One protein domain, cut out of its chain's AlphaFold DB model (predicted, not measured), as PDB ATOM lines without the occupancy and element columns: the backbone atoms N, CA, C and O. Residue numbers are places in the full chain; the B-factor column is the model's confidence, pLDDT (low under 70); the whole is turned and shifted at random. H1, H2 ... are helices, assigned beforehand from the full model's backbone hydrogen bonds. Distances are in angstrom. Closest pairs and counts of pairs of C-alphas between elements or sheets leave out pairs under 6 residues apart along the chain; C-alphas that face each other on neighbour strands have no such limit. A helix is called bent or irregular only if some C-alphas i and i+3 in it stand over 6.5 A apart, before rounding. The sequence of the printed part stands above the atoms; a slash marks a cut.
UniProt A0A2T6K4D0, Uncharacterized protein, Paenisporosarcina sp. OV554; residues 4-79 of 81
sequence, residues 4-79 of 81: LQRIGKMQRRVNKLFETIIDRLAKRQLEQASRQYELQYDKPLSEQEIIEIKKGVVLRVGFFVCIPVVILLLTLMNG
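What this domain is: This is residues 4 to 79 of the 81 residues of an uncharacterized protein of Paenisporosarcina sp. OV554 (UniProt A0A2T6K4D0). A bent helix, H1, and a second long helix, H2, meet in a loose helical hairpin made by arm H1b and H2, while two ends stick out from this small body: residues 4 to 18 of H1a, and residues 62 to 79, of which 62 to 77 belong to H2. The printed part has 76 residues, all helix in class, H1 then H2. It is flat, 57 by 37 by 16 A, and only just extended, close to loose, with a radius of gyration of the C-alphas of 17.5 A.

Where its parts are: By its hydrogen bonds H1, residues 4 to 41, was assigned as one helix, but it is bent: C-alphas 25 and 28 are 7.1 A apart. H1a, residues 4 to 25, begins at C-alpha 4 (-30.516, -46.597, 61.221) and is 31.0 A long; H1b, residues 28 to 41, is 19.7 A. H2, residues 47 to 77, runs 43.4 A to C-alpha 77 (-23.845, -18.319, 42.595).

How they stand to each other: H1a and H1b stand at a steep tilt of 63 degrees. H1a touches H2 with residues 22 to 25 alone, about perpendicular at 77 degrees; the closest C-alphas, of Ile 22 and Val 58, are 7.0 A apart. H1b, with residues 29 to 30 alone, only just touches H2, with 3 pairs of C-alphas within 8 A, the closest those of Leu 30 and Ile 50 at 7.0 A. This hairpin runs opposite ways at a steep tilt of 35.3 degrees, only just past shallow. Every O i to N i+4 pair is within hydrogen-bond range in H1a and H1b, and 26 of 27 in H2.

The domain as a whole: The C-alphas of Asp 42 and Gly 79, the two farthest apart, are 57.6 A apart. The printed part has no cut, and the link from H1 to H2 is tight. Mean pLDDT of the printed part is 77.4; 10 residues are under 70, among them 36 to 38.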
ATOM      1  N   LEU A   4     -31.969 -46.399  61.133       71.56
ATOM      2  CA  LEU A   4     -30.516 -46.597  61.221       71.56
ATOM      3  C   LEU A   4     -30.018 -47.864  60.505       71.56
ATOM      4  O   LEU A   4     -29.028 -47.819  59.780       71.56
ATOM      5  N   GLN A   5     -30.702 -49.001  60.665       73.38
ATOM      6  CA  GLN A   5     -30.309 -50.254  60.007       73.38
ATOM      7  C   GLN A   5     -30.517 -50.194  58.490       73.38
ATOM      8  O   GLN A   5     -29.771 -50.818  57.730       73.38
ATOM      9  N   ARG A   6     -31.528 -49.446  58.036       71.06
ATOM     10  CA  ARG A   6     -31.800 -49.236  56.609       71.06
ATOM     11  C   ARG A   6     -30.729 -48.345  55.979       71.06
ATOM     12  O   ARG A   6     -30.196 -48.707  54.931       71.06
ATOM     13  N   ILE A   7     -30.354 -47.264  56.665       75.31
ATOM     14  CA  ILE A   7     -29.254 -46.373  56.271       75.31
ATOM     15  C   ILE A   7     -27.924 -47.137  56.257       75.31
ATOM     16  O   ILE A   7     -27.226 -47.111  55.251       75.31
ATOM     17  N   GLY A   8     -27.616 -47.921  57.295       78.00
ATOM     18  CA  GLY A   8     -26.375 -48.702  57.356       78.00
ATOM     19  C   GLY A   8     -26.253 -49.751  56.244       78.00
ATOM     20  O   GLY A   8     -25.178 -49.940  55.671       78.00
ATOM     21  N   LYS A   9     -27.361 -50.406  55.865       79.50
ATOM     22  CA  LYS A   9     -27.380 -51.314  54.703       79.50
ATOM     23  C   LYS A   9     -27.178 -50.562  53.383       79.50
ATOM     24  O   LYS A   9     -26.496 -51.088  52.505       79.50
ATOM     25  N   MET A  10     -27.734 -49.357  53.246       75.44
ATOM     26  CA  MET A  10     -27.532 -48.508  52.068       75.44
ATOM     27  C   MET A  10     -26.072 -48.056  51.960       75.44
ATOM     28  O   MET A  10     -25.449 -48.229  50.919       75.44
ATOM     29  N   GLN A  11     -25.495 -47.578  53.062       73.44
ATOM     30  CA  GLN A  11     -24.118 -47.097  53.131       73.44
ATOM     31  C   GLN A  11     -23.111 -48.208  52.805       73.44
ATOM     32  O   GLN A  11     -22.180 -47.990  52.040       73.44
ATOM     33  N   ARG A  12     -23.352 -49.442  53.272       80.69
ATOM     34  CA  ARG A  12     -22.541 -50.611  52.882       80.69
ATOM     35  C   ARG A  12     -22.631 -50.939  51.391       80.69
ATOM     36  O   ARG A  12     -21.628 -51.332  50.807       80.69
ATOM     37  N   ARG A  13     -23.807 -50.802  50.768       81.50
ATOM     38  CA  ARG A  13     -23.950 -51.007  49.313       81.50
ATOM     39  C   ARG A  13     -23.212 -49.930  48.529       81.50
ATOM     40  O   ARG A  13     -22.513 -50.260  47.581       81.50
ATOM     41  N   VAL A  14     -23.342 -48.676  48.953       77.69
ATOM     42  CA  VAL A  14     -22.642 -47.542  48.341       77.69
ATOM     43  C   VAL A  14     -21.129 -47.718  48.471       77.69
ATOM     44  O   VAL A  14     -20.442 -47.642  47.460       77.69
ATOM     45  N   ASN A  15     -20.617 -48.077  49.652       78.44
ATOM     46  CA  ASN A  15     -19.187 -48.347  49.839       78.44
ATOM     47  C   ASN A  15     -18.674 -49.445  48.902       78.44
ATOM     48  O   ASN A  15     -17.645 -49.250  48.271       78.44
ATOM     49  N   LYS A  16     -19.413 -50.549  48.733       83.44
ATOM     50  CA  LYS A  16     -19.021 -51.614  47.792       83.44
ATOM     51  C   LYS A  16     -18.988 -51.149  46.335       83.44
ATOM     52  O   LYS A  16     -18.116 -51.563  45.572       83.44
ATOM     53  N   LEU A  17     -19.938 -50.303  45.934       79.62
ATOM     54  CA  LEU A  17     -19.944 -49.717  44.592       79.62
ATOM     55  C   LEU A  17     -18.734 -48.801  44.395       79.62
ATOM     56  O   LEU A  17     -18.050 -48.912  43.379       79.62
ATOM     57  N   PHE A  18     -18.428 -47.957  45.382       74.12
ATOM     58  CA  PHE A  18     -17.247 -47.097  45.354       74.12
ATOM     59  C   PHE A  18     -15.946 -47.898  45.336       74.12
ATOM     60  O   PHE A  18     -15.100 -47.611  44.499       74.12
ATOM     61  N   GLU A  19     -15.802 -48.934  46.164       80.31
ATOM     62  CA  GLU A  19     -14.645 -49.839  46.127       80.31
ATOM     63  C   GLU A  19     -14.460 -50.449  44.738       80.31
ATOM     64  O   GLU A  19     -13.362 -50.416  44.198       80.31
ATOM     65  N   THR A  20     -15.542 -50.914  44.105       83.62
ATOM     66  CA  THR A  20     -15.481 -51.492  42.752       83.62
ATOM     67  C   THR A  20     -15.023 -50.467  41.709       83.62
ATOM     68  O   THR A  20     -14.267 -50.792  40.792       83.62
ATOM     69  N   ILE A  21     -15.486 -49.220  41.819       79.75
ATOM     70  CA  ILE A  21     -15.100 -48.134  40.911       79.75
ATOM     71  C   ILE A  21     -13.639 -47.744  41.138       79.75
ATOM     72  O   ILE A  21     -12.890 -47.618  40.170       79.75
ATOM     73  N   ILE A  22     -13.224 -47.595  42.398       75.69
ATOM     74  CA  ILE A  22     -11.843 -47.285  42.776       75.69
ATOM     75  C   ILE A  22     -10.916 -48.387  42.280       75.69
ATOM     76  O   ILE A  22      -9.907 -48.075  41.660       75.69
ATOM     77  N   ASP A  23     -11.282 -49.655  42.457       78.75
ATOM     78  CA  ASP A  23     -10.509 -50.783  41.949       78.75
ATOM     79  C   ASP A  23     -10.389 -50.745  40.432       78.75
ATOM     80  O   ASP A  23      -9.299 -50.945  39.910       78.75
ATOM     81  N   ARG A  24     -11.458 -50.417  39.697       81.44
ATOM     82  CA  ARG A  24     -11.385 -50.267  38.233       81.44
ATOM     83  C   ARG A  24     -10.502 -49.097  37.799       81.44
ATOM     84  O   ARG A  24      -9.748 -49.248  36.840       81.44
ATOM     85  N   LEU A  25     -10.582 -47.956  38.483       73.88
ATOM     86  CA  LEU A  25      -9.769 -46.769  38.190       73.88
ATOM     87  C   LEU A  25      -8.296 -46.990  38.548       73.88
ATOM     88  O   LEU A  25      -7.404 -46.571  37.812       73.88
ATOM     89  N   ALA A  26      -8.042 -47.678  39.658       73.88
ATOM     90  CA  ALA A  26      -6.709 -47.988  40.141       73.88
ATOM     91  C   ALA A  26      -6.100 -49.213  39.451       73.88
ATOM     92  O   ALA A  26      -4.883 -49.326  39.464       73.88
ATOM     93  N   LYS A  27      -6.884 -50.093  38.806       78.62
ATOM     94  CA  LYS A  27      -6.414 -51.364  38.218       78.62
ATOM     95  C   LYS A  27      -5.164 -51.199  37.359       78.62
ATOM     96  O   LYS A  27      -4.179 -51.890  37.579       78.62
ATOM     97  N   ARG A  28      -5.176 -50.240  36.427       74.00
ATOM     98  CA  ARG A  28      -4.023 -49.980  35.546       74.00
ATOM     99  C   ARG A  28      -2.809 -49.442  36.304       74.00
ATOM    100  O   ARG A  28      -1.688 -49.808  35.973       74.00
ATOM    101  N   GLN A  29      -3.024 -48.593  37.310       69.94
ATOM    102  CA  GLN A  29      -1.932 -48.043  38.119       69.94
ATOM    103  C   GLN A  29      -1.358 -49.083  39.083       69.94
ATOM    104  O   GLN A  29      -0.150 -49.121  39.268       69.94
ATOM    105  N   LEU A  30      -2.194 -49.964  39.632       73.88
ATOM    106  CA  LEU A  30      -1.772 -51.100  40.446       73.88
ATOM    107  C   LEU A  30      -0.994 -52.119  39.612       73.88
ATOM    108  O   LEU A  30       0.057 -52.565  40.047       73.88
ATOM    109  N   GLU A  31      -1.445 -52.442  38.397       77.31
ATOM    110  CA  GLU A  31      -0.711 -53.332  37.485       77.31
ATOM    111  C   GLU A  31       0.653 -52.746  37.078       77.31
ATOM    112  O   GLU A  31       1.648 -53.469  37.052       77.31
ATOM    113  N   GLN A  32       0.730 -51.439  36.797       74.19
ATOM    114  CA  GLN A  32       2.001 -50.766  36.500       74.19
ATOM    115  C   GLN A  32       2.931 -50.715  37.713       74.19
ATOM    116  O   GLN A  32       4.105 -51.061  37.586       74.19
ATOM    117  N   ALA A  33       2.411 -50.325  38.878       68.25
ATOM    118  CA  ALA A  33       3.183 -50.259  40.110       68.25
ATOM    119  C   ALA A  33       3.681 -51.646  40.532       68.25
ATOM    120  O   ALA A  33       4.845 -51.778  40.884       68.25
ATOM    121  N   SER A  34       2.847 -52.687  40.413       68.12
ATOM    122  CA  SER A  34       3.213 -54.070  40.746       68.12
ATOM    123  C   SER A  34       4.369 -54.560  39.894       68.12
ATOM    124  O   SER A  34       5.333 -55.093  40.428       68.12
ATOM    125  N   ARG A  35       4.311 -54.326  38.576       72.19
ATOM    126  CA  ARG A  35       5.401 -54.709  37.671       72.19
ATOM    127  C   ARG A  35       6.680 -53.937  37.962       72.19
ATOM    128  O   ARG A  35       7.754 -54.517  37.917       72.19
ATOM    129  N   GLN A  36       6.586 -52.640  38.250       69.38
ATOM    130  CA  GLN A  36       7.761 -51.842  38.609       69.38
ATOM    131  C   GLN A  36       8.382 -52.296  39.934       69.38
ATOM    132  O   GLN A  36       9.605 -52.344  40.034       69.38
ATOM    133  N   TYR A  37       7.561 -52.666  40.917       66.12
ATOM    134  CA  TYR A  37       8.017 -53.169  42.209       66.12
ATOM    135  C   TYR A  37       8.639 -54.564  42.124       66.12
ATOM    136  O   TYR A  37       9.705 -54.772  42.696       66.12
ATOM    137  N   GLU A  38       8.041 -55.487  41.365       68.06
ATOM    138  CA  GLU A  38       8.651 -56.793  41.082       68.06
ATOM    139  C   GLU A  38       9.997 -56.622  40.372       68.06
ATOM    140  O   GLU A  38      10.981 -57.233  40.767       68.06
ATOM    141  N   LEU A  39      10.091 -55.724  39.387       71.44
ATOM    142  CA  LEU A  39      11.347 -55.472  38.673       71.44
ATOM    143  C   LEU A  39      12.432 -54.812  39.543       71.44
ATOM    144  O   LEU A  39      13.614 -55.027  39.290       71.44
ATOM    145  N   GLN A  40      12.057 -53.978  40.519       70.19
ATOM    146  CA  GLN A  40      13.017 -53.264  41.373       70.19
ATOM    147  C   GLN A  40      13.422 -54.037  42.627       70.19
ATOM    148  O   GLN A  40      14.567 -53.928  43.061       70.19
ATOM    149  N   TYR A  41      12.493 -54.777  43.228       69.88
ATOM    150  CA  TYR A  41      12.664 -55.360  44.560       69.88
ATOM    151  C   TYR A  41      12.420 -56.872  44.606       69.88
ATOM    152  O   TYR A  41      12.565 -57.451  45.683       69.88
ATOM    153  N   ASP A  42      12.054 -57.497  43.476       67.50
ATOM    154  CA  ASP A  42      11.744 -58.932  43.331       67.50
ATOM    155  C   ASP A  42      10.695 -59.424  44.347       67.50
ATOM    156  O   ASP A  42      10.696 -60.562  44.820       67.50
ATOM    157  N   LYS A  43       9.810 -58.506  44.752       70.19
ATOM    158  CA  LYS A  43       8.795 -58.708  45.785       70.19
ATOM    159  C   LYS A  43       7.443 -58.174  45.318       70.19
ATOM    160  O   LYS A  43       7.398 -57.122  44.676       70.19
ATOM    161  N   PRO A  44       6.339 -58.855  45.674       72.25
ATOM    162  CA  PRO A  44       5.002 -58.344  45.415       72.25
ATOM    163  C   PRO A  44       4.714 -57.108  46.279       72.25
ATOM    164  O   PRO A  44       5.259 -56.963  47.375       72.25
ATOM    165  N   LEU A  45       3.813 -56.246  45.800       69.25
ATOM    166  CA  LEU A  45       3.304 -55.096  46.556       69.25
ATOM    167  C   LEU A  45       2.680 -55.540  47.884       69.25
ATOM    168  O   LEU A  45       1.832 -56.438  47.918       69.25
ATOM    169  N   SER A  46       3.038 -54.854  48.966       79.12
ATOM    170  CA  SER A  46       2.374 -55.034  50.255       79.12
ATOM    171  C   SER A  46       0.963 -54.424  50.253       79.12
ATOM    172  O   SER A  46       0.661 -53.493  49.502       79.12
ATOM    173  N   GLU A  47       0.080 -54.902  51.138       75.19
ATOM    174  CA  GLU A  47      -1.280 -54.350  51.272       75.19
ATOM    175  C   GLU A  47      -1.286 -52.843  51.579       75.19
ATOM    176  O   GLU A  47      -2.171 -52.114  51.128       75.19
ATOM    177  N   GLN A  48      -0.281 -52.361  52.315       77.94
ATOM    178  CA  GLN A  48      -0.144 -50.946  52.661       77.94
ATOM    179  C   GLN A  48       0.158 -50.091  51.426       77.94
ATOM    180  O   GLN A  48      -0.486 -49.060  51.225       77.94
ATOM    181  N   GLU A  49       1.052 -50.557  50.554       73.75
ATOM    182  CA  GLU A  49       1.408 -49.863  49.310       73.75
ATOM    183  C   GLU A  49       0.236 -49.838  48.323       73.75
ATOM    184  O   GLU A  49      -0.034 -48.818  47.688       73.75
ATOM    185  N   ILE A  50      -0.547 -50.920  48.254       75.94
ATOM    186  CA  ILE A  50      -1.780 -50.965  47.453       75.94
ATOM    187  C   ILE A  50      -2.770 -49.889  47.922       75.94
ATOM    188  O   ILE A  50      -3.378 -49.197  47.100       75.94
ATOM    189  N   ILE A  51      -2.944 -49.734  49.239       80.75
ATOM    190  CA  ILE A  51      -3.828 -48.712  49.816       80.75
ATOM    191  C   ILE A  51      -3.306 -47.308  49.504       80.75
ATOM    192  O   ILE A  51      -4.100 -46.423  49.179       80.75
ATOM    193  N   GLU A  52      -1.998 -47.090  49.584       79.69
ATOM    194  CA  GLU A  52      -1.381 -45.797  49.298       79.69
ATOM    195  C   GLU A  52      -1.555 -45.390  47.828       79.69
ATOM    196  O   GLU A  52      -2.003 -44.275  47.541       79.69
ATOM    197  N   ILE A  53      -1.358 -46.331  46.898       77.06
ATOM    198  CA  ILE A  53      -1.628 -46.125  45.470       77.06
ATOM    199  C   ILE A  53      -3.108 -45.786  45.256       77.06
ATOM    200  O   ILE A  53      -3.424 -44.783  44.612       77.06
ATOM    201  N   LYS A  54      -4.036 -46.561  45.839       75.06
ATOM    202  CA  LYS A  54      -5.481 -46.283  45.733       75.06
ATOM    203  C   LYS A  54      -5.837 -44.898  46.280       75.06
ATOM    204  O   LYS A  54      -6.602 -44.182  45.633       75.06
ATOM    205  N   LYS A  55      -5.264 -44.480  47.416       79.69
ATOM    206  CA  LYS A  55      -5.451 -43.127  47.971       79.69
ATOM    207  C   LYS A  55      -4.987 -42.052  46.994       79.69
ATOM    208  O   LYS A  55      -5.725 -41.094  46.771       79.69
ATOM    209  N   GLY A  56      -3.818 -42.226  46.378       81.06
ATOM    210  CA  GLY A  56      -3.302 -41.303  45.366       81.06
ATOM    211  C   GLY A  56      -4.239 -41.161  44.161       81.06
ATOM    212  O   GLY A  56      -4.520 -40.044  43.721       81.06
ATOM    213  N   VAL A  57      -4.789 -42.276  43.667       77.81
ATOM    214  CA  VAL A  57      -5.775 -42.270  42.572       77.81
ATOM    215  C   VAL A  57      -7.057 -41.546  42.982       77.81
ATOM    216  O   VAL A  57      -7.528 -40.677  42.247       77.81
ATOM    217  N   VAL A  58      -7.599 -41.859  44.160       79.12
ATOM    218  CA  VAL A  58      -8.823 -41.231  44.681       79.12
ATOM    219  C   VAL A  58      -8.635 -39.731  44.878       79.12
ATOM    220  O   VAL A  58      -9.507 -38.967  44.479       79.12
ATOM    221  N   LEU A  59      -7.499 -39.292  45.425       82.75
ATOM    222  CA  LEU A  59      -7.174 -37.872  45.574       82.75
ATOM    223  C   LEU A  59      -7.115 -37.168  44.219       82.75
ATOM    224  O   LEU A  59      -7.745 -36.129  44.052       82.75
ATOM    225  N   ARG A  60      -6.415 -37.741  43.232       79.81
ATOM    226  CA  ARG A  60      -6.286 -37.133  41.899       79.81
ATOM    227  C   ARG A  60      -7.638 -37.004  41.196       79.81
ATOM    228  O   ARG A  60      -7.949 -35.941  40.669       79.81
ATOM    229  N   VAL A  61      -8.448 -38.065  41.215       77.81
ATOM    230  CA  VAL A  61      -9.807 -38.049  40.647       77.81
ATOM    231  C   VAL A  61     -10.704 -37.092  41.432       77.81
ATOM    232  O   VAL A  61     -11.433 -36.307  40.834       77.81
ATOM    233  N   GLY A  62     -10.603 -37.102  42.761       80.31
ATOM    234  CA  GLY A  62     -11.324 -36.203  43.653       80.31
ATOM    235  C   GLY A  62     -11.032 -34.739  43.347       80.31
ATOM    236  O   GLY A  62     -11.967 -33.968  43.186       80.31
ATOM    237  N   PHE A  63      -9.767 -34.360  43.166       81.94
ATOM    238  CA  PHE A  63      -9.387 -33.011  42.738       81.94
ATOM    239  C   PHE A  63      -9.966 -32.654  41.368       81.94
ATOM    240  O   PHE A  63     -10.530 -31.573  41.203       81.94
ATOM    241  N   PHE A  64      -9.880 -33.572  40.403       80.50
ATOM    242  CA  PHE A  64     -10.374 -33.344  39.045       80.50
ATOM    243  C   PHE A  64     -11.899 -33.197  38.974       80.50
ATOM    244  O   PHE A  64     -12.399 -32.566  38.054       80.50
ATOM    245  N   VAL A  65     -12.643 -33.760  39.930       80.06
ATOM    246  CA  VAL A  65     -14.106 -33.624  40.021       80.06
ATOM    247  C   VAL A  65     -14.504 -32.445  40.912       80.06
ATOM    248  O   VAL A  65     -15.372 -31.661  40.535       80.06
ATOM    249  N   CYS A  66     -13.860 -32.270  42.069       82.56
ATOM    250  CA  CYS A  66     -14.176 -31.194  43.008       82.56
ATOM    251  C   CYS A  66     -13.897 -29.812  42.420       82.56
ATOM    252  O   CYS A  66     -14.718 -28.922  42.607       82.56
ATOM    253  N   ILE A  67     -12.779 -29.613  41.711       84.50
ATOM    254  CA  ILE A  67     -12.434 -28.293  41.161       84.50
ATOM    255  C   ILE A  67     -13.509 -27.806  40.169       84.50
ATOM    256  O   ILE A  67     -14.042 -26.718  40.386       84.50
ATOM    257  N   PRO A  68     -13.908 -28.581  39.138       84.69
ATOM    258  CA  PRO A  68     -14.995 -28.184  38.249       84.69
ATOM    259  C   PRO A  68     -16.314 -27.958  38.977       84.69
ATOM    260  O   PRO A  68     -17.004 -26.996  38.669       84.69
ATOM    261  N   VAL A  69     -16.660 -28.796  39.959       89.00
ATOM    262  CA  VAL A  69     -17.897 -28.627  40.737       89.00
ATOM    263  C   VAL A  69     -17.882 -27.314  41.517       89.00
ATOM    264  O   VAL A  69     -18.871 -26.589  41.499       89.00
ATOM    265  N   VAL A  70     -16.763 -26.971  42.156       87.19
ATOM    266  CA  VAL A  70     -16.605 -25.697  42.871       87.19
ATOM    267  C   VAL A  70     -16.698 -24.519  41.905       87.19
ATOM    268  O   VAL A  70     -17.427 -23.573  42.186       87.19
ATOM    269  N   ILE A  71     -16.037 -24.583  40.745       87.50
ATOM    270  CA  ILE A  71     -16.129 -23.540  39.710       87.50
ATOM    271  C   ILE A  71     -17.573 -23.384  39.223       87.50
ATOM    272  O   ILE A  71     -18.059 -22.264  39.082       87.50
ATOM    273  N   LEU A  72     -18.275 -24.491  38.994       86.88
ATOM    274  CA  LEU A  72     -19.652 -24.502  38.514       86.88
ATOM    275  C   LEU A  72     -20.598 -23.912  39.567       86.88
ATOM    276  O   LEU A  72     -21.422 -23.067  39.234       86.88
ATOM    277  N   LEU A  73     -20.422 -24.262  40.846       88.56
ATOM    278  CA  LEU A  73     -21.154 -23.648  41.956       88.56
ATOM    279  C   LEU A  73     -20.887 -22.145  42.053       88.56
ATOM    280  O   LEU A  73     -21.835 -21.376  42.146       88.56
ATOM    281  N   LEU A  74     -19.624 -21.719  41.976       87.50
ATOM    282  CA  LEU A  74     -19.265 -20.299  41.981       87.50
ATOM    283  C   LEU A  74     -19.880 -19.555  40.787       87.50
ATOM    284  O   LEU A  74     -20.382 -18.448  40.950       87.50
ATOM    285  N   THR A  75     -19.900 -20.180  39.609       85.12
ATOM    286  CA  THR A  75     -20.506 -19.621  38.389       85.12
ATOM    287  C   THR A  75     -22.019 -19.462  38.540       85.12
ATOM    288  O   THR A  75     -22.566 -18.414  38.205       85.12
ATOM    289  N   LEU A  76     -22.699 -20.472  39.093       85.38
ATOM    290  CA  LEU A  76     -24.136 -20.419  39.371       85.38
ATOM    291  C   LEU A  76     -24.476 -19.391  40.459       85.38
ATOM    292  O   LEU A  76     -25.470 -18.680  40.338       85.38
ATOM    293  N   MET A  77     -23.654 -19.285  41.506       83.00
ATOM    294  CA  MET A  77     -23.845 -18.319  42.595       83.00
ATOM    295  C   MET A  77     -23.625 -16.873  42.150       83.00
ATOM    296  O   MET A  77     -24.315 -15.986  42.641       83.00
ATOM    297  N   ASN A  78     -22.716 -16.638  41.199       82.56
ATOM    298  CA  ASN A  78     -22.536 -15.326  40.573       82.56
ATOM    299  C   ASN A  78     -23.618 -14.985  39.532       82.56
ATOM    300  O   ASN A  78     -23.523 -13.943  38.891       82.56
ATOM    301  N   GLY A  79     -24.654 -15.821  39.386       58.19
ATOM    302  CA  GLY A  79     -25.815 -15.538  38.544       58.19
ATOM    303  C   GLY A  79     -25.698 -15.991  37.092       58.19
ATOM    304  O   GLY A  79     -26.597 -15.680  36.321       58.19
TER     305      GLY A  79